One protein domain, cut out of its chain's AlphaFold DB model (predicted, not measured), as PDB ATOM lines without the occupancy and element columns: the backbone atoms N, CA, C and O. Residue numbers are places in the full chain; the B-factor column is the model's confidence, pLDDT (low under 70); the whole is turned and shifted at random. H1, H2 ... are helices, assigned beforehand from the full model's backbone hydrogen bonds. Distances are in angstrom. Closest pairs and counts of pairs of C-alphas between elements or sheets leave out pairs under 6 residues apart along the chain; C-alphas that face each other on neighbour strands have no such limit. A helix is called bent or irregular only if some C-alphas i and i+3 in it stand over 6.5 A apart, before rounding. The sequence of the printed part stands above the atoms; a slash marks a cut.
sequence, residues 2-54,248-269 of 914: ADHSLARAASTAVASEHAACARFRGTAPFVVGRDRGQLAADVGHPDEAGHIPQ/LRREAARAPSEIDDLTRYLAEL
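AT A GLANCE: This is residues 2 to 54 and 248 to 269 of the 914 residues of an uncharacterized protein of Actinopolyspora erythraea (UniProt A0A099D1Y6). Seven mostly short helices form a small cluster: H3 and H4 sit in the middle, with H1, the longest, along one side and H2, H5, H6 and H7 set around them, with few contacts between helices. Residues 43 to 54, with no named element, lead outward from H5 to the cut. The printed part has 75 residues, the named helices follow in the order H1 to H7, and there is no named strand; the class is all helix. It is compact, with a radius of gyration of the C-alphas of 12.3 A and spans of 38 by 26 by 25 A.

IN THESE COORDINATES: H1, residues 2 to 15, begins at C-alpha 2 (48.951, -33.787, -15.071) and measures 20.9 A. H2, residues 17 to 20, is irregular, with C-alphas 17 and 20 7.1 A apart. H3 is residues 22 to 26, 5.9 A, and H4 residues 29 to 32, 5.3 A. H5, residues 36 to 42, measures 9.6 A. H6, residues 248 to 252, measures 6.1 A. H7, residues 262 to 268, measures 9.9 A and ends at C-alpha 268 (49.291, -60.864, -18.921).

HOW THE PARTS SIT: H1 touches H4 with residues 6 to 10 alone; their closest C-alphas, of Leu 6 and Pro 29, are 6.2 A apart. H2 is close to but not clearly touching H3, closest at the C-alphas of Ala 19 and Arg 25, 6.2 A. H3 touches H6, closest at the C-alphas of Gly 26 and Glu 251, 5.7 A. H5 and H7 are near each other, with 6 pairs of C-alphas within 10 A. Every O i to N i+4 pair is within hydrogen-bond range in H3, H5, H6 and H7, and 7 of 10 in H1; H2 and H4 are too short for such a pair, and in each the one O i to N i+3 pair is out of range.

THE WHOLE: The C-alphas farthest apart, of Gln 54 and Arg 254, are 38.7 A apart. Residues 55 to 247 are not printed, and C-alphas 54 and 248 are 32.2 A apart across the cut. Of the links printed whole, none is long. Mean pLDDT of the printed part is 75.6; residues 2 to 14 and 49 to 50 are under 70.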
ATOM      1  N   ALA A   2      49.200 -32.342 -14.890       26.77
ATOM      2  CA  ALA A   2      48.951 -33.787 -15.071       26.77
ATOM      3  C   ALA A   2      47.592 -34.124 -15.740       26.77
ATOM      4  O   ALA A   2      47.537 -35.011 -16.582       26.77
ATOM      5  N   ASP A   3      46.526 -33.363 -15.448       36.84
ATOM      6  CA  ASP A   3      45.180 -33.583 -16.022       36.84
ATOM      7  C   ASP A   3      45.100 -33.395 -17.553       36.84
ATOM      8  O   ASP A   3      44.457 -34.177 -18.248       36.84
ATOM      9  N   HIS A   4      45.808 -32.402 -18.111       46.06
ATOM     10  CA  HIS A   4      45.816 -32.146 -19.563       46.06
ATOM     11  C   HIS A   4      46.586 -33.219 -20.352       46.06
ATOM     12  O   HIS A   4      46.263 -33.497 -21.506       46.06
ATOM     13  N   SER A   5      47.588 -33.853 -19.730       48.81
ATOM     14  CA  SER A   5      48.380 -34.923 -20.357       48.81
ATOM     15  C   SER A   5      47.515 -36.147 -20.684       48.81
ATOM     16  O   SER A   5      47.584 -36.715 -21.775       48.81
ATOM     17  N   LEU A   6      46.615 -36.510 -19.770       49.38
ATOM     18  CA  LEU A   6      45.815 -37.727 -19.885       49.38
ATOM     19  C   LEU A   6      44.661 -37.576 -20.895       49.38
ATOM     20  O   LEU A   6      44.325 -38.534 -21.593       49.38
ATOM     21  N   ALA A   7      44.106 -36.365 -21.029       48.91
ATOM     22  CA  ALA A   7      43.130 -35.991 -22.055       48.91
ATOM     23  C   ALA A   7      43.727 -36.089 -23.474       48.91
ATOM     24  O   ALA A   7      43.189 -36.779 -24.344       48.91
ATOM     25  N   ARG A   8      44.914 -35.500 -23.681       56.31
ATOM     26  CA  ARG A   8      45.681 -35.633 -24.932       56.31
ATOM     27  C   ARG A   8      45.976 -37.090 -25.278       56.31
ATOM     28  O   ARG A   8      45.777 -37.503 -26.420       56.31
ATOM     29  N   ALA A   9      46.351 -37.893 -24.284       56.34
ATOM     30  CA  ALA A   9      46.727 -39.282 -24.503       56.34
ATOM     31  C   ALA A   9      45.572 -40.196 -24.960       56.34
ATOM     32  O   ALA A   9      45.820 -41.202 -25.633       56.34
ATOM     33  N   ALA A  10      44.316 -39.862 -24.639       57.22
ATOM     34  CA  ALA A  10      43.146 -40.586 -25.141       57.22
ATOM     35  C   ALA A  10      42.940 -40.363 -26.652       57.22
ATOM     36  O   ALA A  10      42.707 -41.325 -27.389       57.22
ATOM     37  N   SER A  11      43.111 -39.125 -27.129       60.41
ATOM     38  CA  SER A  11      43.080 -38.796 -28.561       60.41
ATOM     39  C   SER A  11      44.216 -39.466 -29.329       60.41
ATOM     40  O   SER A  11      43.988 -40.065 -30.384       60.41
ATOM     41  N   THR A  12      45.425 -39.442 -28.762       64.06
ATOM     42  CA  THR A  12      46.599 -40.105 -29.343       64.06
ATOM     43  C   THR A  12      46.401 -41.624 -29.403       64.06
ATOM     44  O   THR A  12      46.732 -42.240 -30.409       64.06
ATOM     45  N   ALA A  13      45.763 -42.255 -28.408       65.56
ATOM     46  CA  ALA A  13      45.499 -43.700 -28.426       65.56
ATOM     47  C   ALA A  13      44.556 -44.155 -29.558       65.56
ATOM     48  O   ALA A  13      44.701 -45.271 -30.054       65.56
ATOM     49  N   VAL A  14      43.601 -43.312 -29.969       69.06
ATOM     50  CA  VAL A  14      42.697 -43.615 -31.092       69.06
ATOM     51  C   VAL A  14      43.376 -43.372 -32.432       69.06
ATOM     52  O   VAL A  14      43.105 -44.117 -33.362       69.06
ATOM     53  N   ALA A  15      44.247 -42.370 -32.559       70.38
ATOM     54  CA  ALA A  15      44.906 -42.047 -33.828       70.38
ATOM     55  C   ALA A  15      46.226 -42.807 -34.058       70.38
ATOM     56  O   ALA A  15      46.658 -42.922 -35.200       70.38
ATOM     57  N   SER A  16      46.841 -43.348 -33.003       76.44
ATOM     58  CA  SER A  16      48.151 -44.006 -33.063       76.44
ATOM     59  C   SER A  16      48.150 -45.256 -33.945       76.44
ATOM     60  O   SER A  16      47.181 -46.021 -33.991       76.44
ATOM     61  N   GLU A  17      49.278 -45.486 -34.610       74.44
ATOM     62  CA  GLU A  17      49.552 -46.678 -35.418       74.44
ATOM     63  C   GLU A  17      49.633 -47.946 -34.549       74.44
ATOM     64  O   GLU A  17      49.264 -49.039 -34.981       74.44
ATOM     65  N   HIS A  18      49.984 -47.791 -33.266       80.31
ATOM     66  CA  HIS A  18      50.076 -48.884 -32.292       80.31
ATOM     67  C   HIS A  18      48.715 -49.399 -31.808       80.31
ATOM     68  O   HIS A  18      48.655 -50.377 -31.059       80.31
ATOM     69  N   ALA A  19      47.605 -48.774 -32.222       77.94
ATOM     70  CA  ALA A  19      46.257 -49.128 -31.775       77.94
ATOM     71  C   ALA A  19      45.877 -50.594 -32.067       77.94
ATOM     72  O   ALA A  19      45.018 -51.155 -31.384       77.94
ATOM     73  N   ALA A  20      46.541 -51.253 -33.023       80.00
ATOM     74  CA  ALA A  20      46.353 -52.676 -33.309       80.00
ATOM     75  C   ALA A  20      46.886 -53.611 -32.199       80.00
ATOM     76  O   ALA A  20      46.372 -54.724 -32.036       80.00
ATOM     77  N   CYS A  21      47.845 -53.167 -31.381       86.62
ATOM     78  CA  CYS A  21      48.449 -53.970 -30.318       86.62
ATOM     79  C   CYS A  21      47.568 -54.020 -29.057       86.62
ATOM     80  O   CYS A  21      47.196 -52.991 -28.492       86.62
ATOM     81  N   ALA A  22      47.260 -55.230 -28.574       85.44
ATOM     82  CA  ALA A  22      46.430 -55.417 -27.381       85.44
ATOM     83  C   ALA A  22      47.081 -54.829 -26.124       85.44
ATOM     84  O   ALA A  22      46.402 -54.144 -25.361       85.44
ATOM     85  N   ARG A  23      48.396 -55.009 -25.949       88.38
ATOM     86  CA  ARG A  23      49.140 -54.382 -24.851       88.38
ATOM     87  C   ARG A  23      49.069 -52.856 -24.905       88.38
ATOM     88  O   ARG A  23      48.763 -52.254 -23.890       88.38
ATOM     89  N   PHE A  24      49.249 -52.233 -26.074       86.31
ATOM     90  CA  PHE A  24      49.151 -50.771 -26.222       86.31
ATOM     91  C   PHE A  24      47.758 -50.217 -25.872       86.31
ATOM     92  O   PHE A  24      47.640 -49.140 -25.275       86.31
ATOM     93  N   ARG A  25      46.694 -50.948 -26.237       84.38
ATOM     94  CA  ARG A  25      45.311 -50.599 -25.873       84.38
ATOM     95  C   ARG A  25      45.030 -50.825 -24.387       84.38
ATOM     96  O   ARG A  25      44.450 -49.956 -23.744       84.38
ATOM     97  N   GLY A  26      45.452 -51.968 -23.844       83.00
ATOM     98  CA  GLY A  26      45.262 -52.354 -22.442       83.00
ATOM     99  C   GLY A  26      46.063 -51.510 -21.446       83.00
ATOM    100  O   GLY A  26      45.802 -51.569 -20.247       83.00
ATOM    101  N   THR A  27      47.005 -50.704 -21.938       82.00
ATOM    102  CA  THR A  27      47.813 -49.756 -21.158       82.00
ATOM    103  C   THR A  27      47.536 -48.301 -21.518       82.00
ATOM    104  O   THR A  27      48.332 -47.415 -21.201       82.00
ATOM    105  N   ALA A  28      46.422 -48.022 -22.201       77.81
ATOM    106  CA  ALA A  28      46.035 -46.646 -22.468       77.81
ATOM    107  C   ALA A  28      45.899 -45.863 -21.143       77.81
ATOM    108  O   ALA A  28      45.441 -46.438 -20.154       77.81
ATOM    109  N   PRO A  29      46.254 -44.566 -21.088       75.81
ATOM    110  CA  PRO A  29      46.341 -43.866 -19.802       75.81
ATOM    111  C   PRO A  29      45.058 -43.807 -18.973       75.81
ATOM    112  O   PRO A  29      45.124 -43.818 -17.749       75.81
ATOM    113  N   PHE A  30      43.884 -43.838 -19.604       70.81
ATOM    114  CA  PHE A  30      42.599 -43.939 -18.900       70.81
ATOM    115  C   PHE A  30      42.297 -45.347 -18.348       70.81
ATOM    116  O   PHE A  30      41.382 -45.493 -17.546       70.81
ATOM    117  N   VAL A  31      43.038 -46.380 -18.770       75.81
ATOM    118  CA  VAL A  31      42.960 -47.749 -18.229       75.81
ATOM    119  C   VAL A  31      43.862 -47.896 -17.005       75.81
ATOM    120  O   VAL A  31      43.445 -48.460 -16.000       75.81
ATOM    121  N   VAL A  32      45.096 -47.384 -17.075       78.06
ATOM    122  CA  VAL A  32      46.122 -47.582 -16.028       78.06
ATOM    123  C   VAL A  32      46.317 -46.381 -15.094       78.06
ATOM    124  O   VAL A  32      47.063 -46.482 -14.119       78.06
ATOM    125  N   GLY A  33      45.685 -45.241 -15.388       73.31
ATOM    126  CA  GLY A  33      45.786 -44.002 -14.608       73.31
ATOM    127  C   GLY A  33      47.147 -43.299 -14.684       73.31
ATOM    128  O   GLY A  33      47.450 -42.468 -13.832       73.31
ATOM    129  N   ARG A  34      47.988 -43.646 -15.665       76.06
ATOM    130  CA  ARG A  34      49.354 -43.129 -15.865       76.06
ATOM    131  C   ARG A  34      49.582 -42.837 -17.339       76.06
ATOM    132  O   ARG A  34      49.079 -43.582 -18.179       76.06
ATOM    133  N   ASP A  35      50.365 -41.812 -17.671       75.81
ATOM    134  CA  ASP A  35      50.870 -41.681 -19.038       75.81
ATOM    135  C   ASP A  35      51.833 -42.836 -19.376       75.81
ATOM    136  O   ASP A  35      52.342 -43.541 -18.499       75.81
ATOM    137  N   ARG A  36      52.045 -43.081 -20.672       78.50
ATOM    138  CA  ARG A  36      52.802 -44.258 -21.122       78.50
ATOM    139  C   ARG A  36      54.302 -44.151 -20.846       78.50
ATOM    140  O   ARG A  36      54.925 -45.188 -20.639       78.50
ATOM    141  N   GLY A  37      54.862 -42.942 -20.812       78.56
ATOM    142  CA  GLY A  37      56.268 -42.730 -20.464       78.56
ATOM    143  C   GLY A  37      56.517 -43.029 -18.986       78.56
ATOM    144  O   GLY A  37      57.430 -43.783 -18.649       78.56
ATOM    145  N   GLN A  38      55.638 -42.535 -18.111       81.88
ATOM    146  CA  GLN A  38      55.637 -42.863 -16.687       81.88
ATOM    147  C   GLN A  38      55.438 -44.362 -16.461       81.88
ATOM    148  O   GLN A  38      56.147 -44.946 -15.652       81.88
ATOM    149  N   LEU A  39      54.521 -45.008 -17.192       85.69
ATOM    150  CA  LEU A  39      54.341 -46.460 -17.116       85.69
ATOM    151  C   LEU A  39      55.634 -47.208 -17.463       85.69
ATOM    152  O   LEU A  39      56.005 -48.126 -16.740       85.69
ATOM    153  N   ALA A  40      56.312 -46.813 -18.543       87.50
ATOM    154  CA  ALA A  40      57.568 -47.417 -18.976       87.50
ATOM    155  C   ALA A  40      58.676 -47.241 -17.915       87.50
ATOM    156  O   ALA A  40      59.360 -48.201 -17.558       87.50
ATOM    157  N   ALA A  41      58.787 -46.044 -17.328       87.44
ATOM    158  CA  ALA A  41      59.709 -45.764 -16.229       87.44
ATOM    159  C   ALA A  41      59.377 -46.559 -14.949       87.44
ATOM    160  O   ALA A  41      60.279 -47.129 -14.334       87.44
ATOM    161  N   ASP A  42      58.095 -46.647 -14.573       88.31
ATOM    162  CA  ASP A  42      57.614 -47.372 -13.388       88.31
ATOM    163  C   ASP A  42      57.934 -48.875 -13.468       88.31
ATOM    164  O   ASP A  42      58.176 -49.509 -12.439       88.31
ATOM    165  N   VAL A  43      57.978 -49.446 -14.679       89.69
ATOM    166  CA  VAL A  43      58.370 -50.849 -14.909       89.69
ATOM    167  C   VAL A  43      59.863 -51.034 -15.206       89.69
ATOM    168  O   VAL A  43      60.284 -52.145 -15.513       89.69
ATOM    169  N   GLY A  44      60.672 -49.978 -15.072       89.75
ATOM    170  CA  GLY A  44      62.136 -50.032 -15.159       89.75
ATOM    171  C   GLY A  44      62.731 -49.851 -16.559       89.75
ATOM    172  O   GLY A  44      63.933 -50.049 -16.722       89.75
ATOM    173  N   HIS A  45      61.930 -49.454 -17.550       88.81
ATOM    174  CA  HIS A  45      62.344 -49.269 -18.946       88.81
ATOM    175  C   HIS A  45      61.922 -47.884 -19.463       88.81
ATOM    176  O   HIS A  45      61.010 -47.809 -20.286       88.81
ATOM    177  N   PRO A  46      62.520 -46.782 -18.972       85.19
ATOM    178  CA  PRO A  46      62.152 -45.439 -19.416       85.19
ATOM    179  C   PRO A  46      62.329 -45.287 -20.933       85.19
ATOM    180  O   PRO A  46      63.292 -45.789 -21.514       85.19
ATOM    181  N   ASP A  47      61.390 -44.588 -21.569       78.06
ATOM    182  CA  ASP A  47      61.474 -44.265 -22.990       78.06
ATOM    183  C   ASP A  47      62.462 -43.110 -23.209       78.06
ATOM    184  O   ASP A  47      62.176 -41.955 -22.891       78.06
ATOM    185  N   GLU A  48      63.639 -43.436 -23.739       70.25
ATOM    186  CA  GLU A  48      64.671 -42.462 -24.111       70.25
ATOM    187  C   GLU A  48      64.629 -42.103 -25.610       70.25
ATOM    188  O   GLU A  48      65.251 -41.127 -26.033       70.25
ATOM    189  N   ALA A  49      63.884 -42.866 -26.422       64.12
ATOM    190  CA  ALA A  49      63.861 -42.744 -27.880       64.12
ATOM    191  C   ALA A  49      62.712 -41.853 -28.386       64.12
ATOM    192  O   ALA A  49      62.872 -41.150 -29.386       64.12
ATOM    193  N   GLY A  50      61.575 -41.832 -27.683       63.69
ATOM    194  CA  GLY A  50      60.367 -41.087 -28.056       63.69
ATOM    195  C   GLY A  50      60.398 -39.577 -27.787       63.69
ATOM    196  O   GLY A  50      59.395 -38.899 -28.032       63.69
ATOM    197  N   HIS A  51      61.512 -39.033 -27.281       76.19
ATOM    198  CA  HIS A  51      61.611 -37.616 -26.930       76.19
ATOM    199  C   HIS A  51      61.601 -36.709 -28.168       76.19
ATOM    200  O   HIS A  51      62.161 -37.035 -29.213       76.19
ATOM    201  N   ILE A  52      60.987 -35.535 -28.041       84.00
ATOM    202  CA  ILE A  52      60.941 -34.532 -29.107       84.00
ATOM    203  C   ILE A  52      62.230 -33.692 -29.064       84.00
ATOM    204  O   ILE A  52      62.503 -33.095 -28.022       84.00
ATOM    205  N   PRO A  53      62.980 -33.542 -30.175       88.88
ATOM    206  CA  PRO A  53      64.083 -32.582 -30.241       88.88
ATOM    207  C   PRO A  53      63.624 -31.152 -29.928       88.88
ATOM    208  O   PRO A  53      62.619 -30.683 -30.466       88.88
ATOM    209  N   GLN A  54      64.394 -30.404 -29.141       90.06
ATOM    210  CA  GLN A  54      64.101 -29.020 -28.754       90.06
ATOM    211  C   GLN A  54      63.866 -28.125 -29.971       90.06
ATOM    212  O   GLN A  54      62.900 -27.368 -30.009       90.06
ATOM    213  N   LEU A 248      38.709 -49.858 -27.518       76.00
ATOM    214  CA  LEU A 248      39.262 -49.330 -26.271       76.00
ATOM    215  C   LEU A 248      38.309 -49.517 -25.082       76.00
ATOM    216  O   LEU A 248      38.741 -49.933 -24.011       76.00
ATOM    217  N   ARG A 249      36.999 -49.312 -25.278       75.75
ATOM    218  CA  ARG A 249      35.981 -49.578 -24.243       75.75
ATOM    219  C   ARG A 249      35.946 -51.041 -23.812       75.75
ATOM    220  O   ARG A 249      35.774 -51.330 -22.632       75.75
ATOM    221  N   ARG A 250      36.089 -51.970 -24.762       80.12
ATOM    222  CA  ARG A 250      36.109 -53.407 -24.457       80.12
ATOM    223  C   ARG A 250      37.336 -53.792 -23.641       80.12
ATOM    224  O   ARG A 250      37.196 -54.640 -22.766       80.12
ATOM    225  N   GLU A 251      38.490 -53.187 -23.909       76.75
ATOM    226  CA  GLU A 251      39.701 -53.431 -23.114       76.75
ATOM    227  C   GLU A 251      39.590 -52.796 -21.723       76.75
ATOM    228  O   GLU A 251      39.828 -53.479 -20.731       76.75
ATOM    229  N   ALA A 252      39.117 -51.549 -21.623       75.19
ATOM    230  CA  ALA A 252      38.900 -50.884 -20.336       75.19
ATOM    231  C   ALA A 252      37.931 -51.666 -19.431       75.19
ATOM    232  O   ALA A 252      38.189 -51.835 -18.247       75.19
ATOM    233  N   ALA A 253      36.850 -52.221 -19.991       78.00
ATOM    234  CA  ALA A 253      35.898 -53.044 -19.242       78.00
ATOM    235  C   ALA A 253      36.463 -54.403 -18.775       78.00
ATOM    236  O   ALA A 253      35.854 -55.059 -17.931       78.00
ATOM    237  N   ARG A 254      37.582 -54.861 -19.352       78.75
ATOM    238  CA  ARG A 254      38.288 -56.089 -18.945       78.75
ATOM    239  C   ARG A 254      39.397 -55.820 -17.934       78.75
ATOM    240  O   ARG A 254      39.846 -56.771 -17.296       78.75
ATOM    241  N   ALA A 255      39.849 -54.574 -17.821       76.62
ATOM    242  CA  ALA A 255      40.914 -54.202 -16.910       76.62
ATOM    243  C   ALA A 255      40.455 -54.330 -15.441       76.62
ATOM    244  O   ALA A 255      39.284 -54.080 -15.135       76.62
ATOM    245  N   PRO A 256      41.350 -54.731 -14.518       76.56
ATOM    246  CA  PRO A 256      41.069 -54.715 -13.086       76.56
ATOM    247  C   PRO A 256      40.741 -53.301 -12.590       76.56
ATOM    248  O   PRO A 256      41.274 -52.323 -13.106       76.56
ATOM    249  N   SER A 257      39.915 -53.187 -11.546       70.00
ATOM    250  CA  SER A 257      39.592 -51.891 -10.926       70.00
ATOM    251  C   SER A 257      40.780 -51.254 -10.194       70.00
ATOM    252  O   SER A 257      40.842 -50.035 -10.088       70.00
ATOM    253  N   GLU A 258      41.713 -52.068  -9.693       75.25
ATOM    254  CA  GLU A 258      42.991 -51.644  -9.110       75.25
ATOM    255  C   GLU A 258      44.110 -52.536  -9.663       75.25
ATOM    256  O   GLU A 258      43.953 -53.758  -9.753       75.25
ATOM    257  N   ILE A 259      45.229 -51.924 -10.059       78.62
ATOM    258  CA  ILE A 259      46.410 -52.621 -10.582       78.62
ATOM    259  C   ILE A 259      47.538 -52.482  -9.555       78.62
ATOM    260  O   ILE A 259      48.272 -51.493  -9.557       78.62
ATOM    261  N   ASP A 260      47.658 -53.478  -8.678       77.62
ATOM    262  CA  ASP A 260      48.665 -53.505  -7.607       77.62
ATOM    263  C   ASP A 260      50.079 -53.835  -8.120       77.62
ATOM    264  O   ASP A 260      51.072 -53.385  -7.550       77.62
ATOM    265  N   ASP A 261      50.171 -54.617  -9.201       83.81
ATOM    266  CA  ASP A 261      51.420 -55.051  -9.837       83.81
ATOM    267  C   ASP A 261      51.348 -54.791 -11.348       83.81
ATOM    268  O   ASP A 261      50.746 -55.552 -12.112       83.81
ATOM    269  N   LEU A 262      51.945 -53.673 -11.773       84.75
ATOM    270  CA  LEU A 262      51.955 -53.247 -13.173       84.75
ATOM    271  C   LEU A 262      52.719 -54.212 -14.070       84.75
ATOM    272  O   LEU A 262      52.258 -54.502 -15.170       84.75
ATOM    273  N   THR A 263      53.868 -54.709 -13.616       85.06
ATOM    274  CA  THR A 263      54.710 -55.612 -14.405       85.06
ATOM    275  C   THR A 263      53.961 -56.906 -14.687       85.06
ATOM    276  O   THR A 263      53.898 -57.352 -15.832       85.06
ATOM    277  N   ARG A 264      53.299 -57.472 -13.672       86.38
ATOM    278  CA  ARG A 264      52.452 -58.649 -13.866       86.38
ATOM    279  C   ARG A 264      51.290 -58.373 -14.821       86.38
ATOM    280  O   ARG A 264      51.027 -59.191 -15.696       86.38
ATOM    281  N   TYR A 265      50.610 -57.238 -14.668       87.62
ATOM    282  CA  TYR A 265      49.513 -56.861 -15.558       87.62
ATOM    283  C   TYR A 265      49.974 -56.732 -17.022       87.62
ATOM    284  O   TYR A 265      49.317 -57.253 -17.920       87.62
ATOM    285  N   LEU A 266      51.135 -56.112 -17.271       87.88
ATOM    286  CA  LEU A 266      51.731 -56.016 -18.610       87.88
ATOM    287  C   LEU A 266      52.063 -57.385 -19.210       87.88
ATOM    288  O   LEU A 266      51.782 -57.612 -20.390       87.88
ATOM    289  N   ALA A 267      52.630 -58.288 -18.410       84.38
ATOM    290  CA  ALA A 267      52.970 -59.642 -18.838       84.38
ATOM    291  C   ALA A 267      51.724 -60.469 -19.220       84.38
ATOM    292  O   ALA A 267      51.787 -61.307 -20.117       84.38
ATOM    293  N   GLU A 268      50.570 -60.214 -18.589       86.56
ATOM    294  CA  GLU A 268      49.291 -60.864 -18.921       86.56
ATOM    295  C   GLU A 268      48.664 -60.327 -20.229       86.56
ATOM    296  O   GLU A 268      47.828 -61.001 -20.840       86.56
ATOM    297  N   LEU A 269      49.076 -59.140 -20.700       86.31
ATOM    298  CA  LEU A 269      48.603 -58.547 -21.953       86.31
ATOM    299  C   LEU A 269      49.414 -59.048 -23.163       86.31
ATOM    300  O   LEU A 269      50.629 -58.835 -23.205       86.31
TER     301      LEU A 269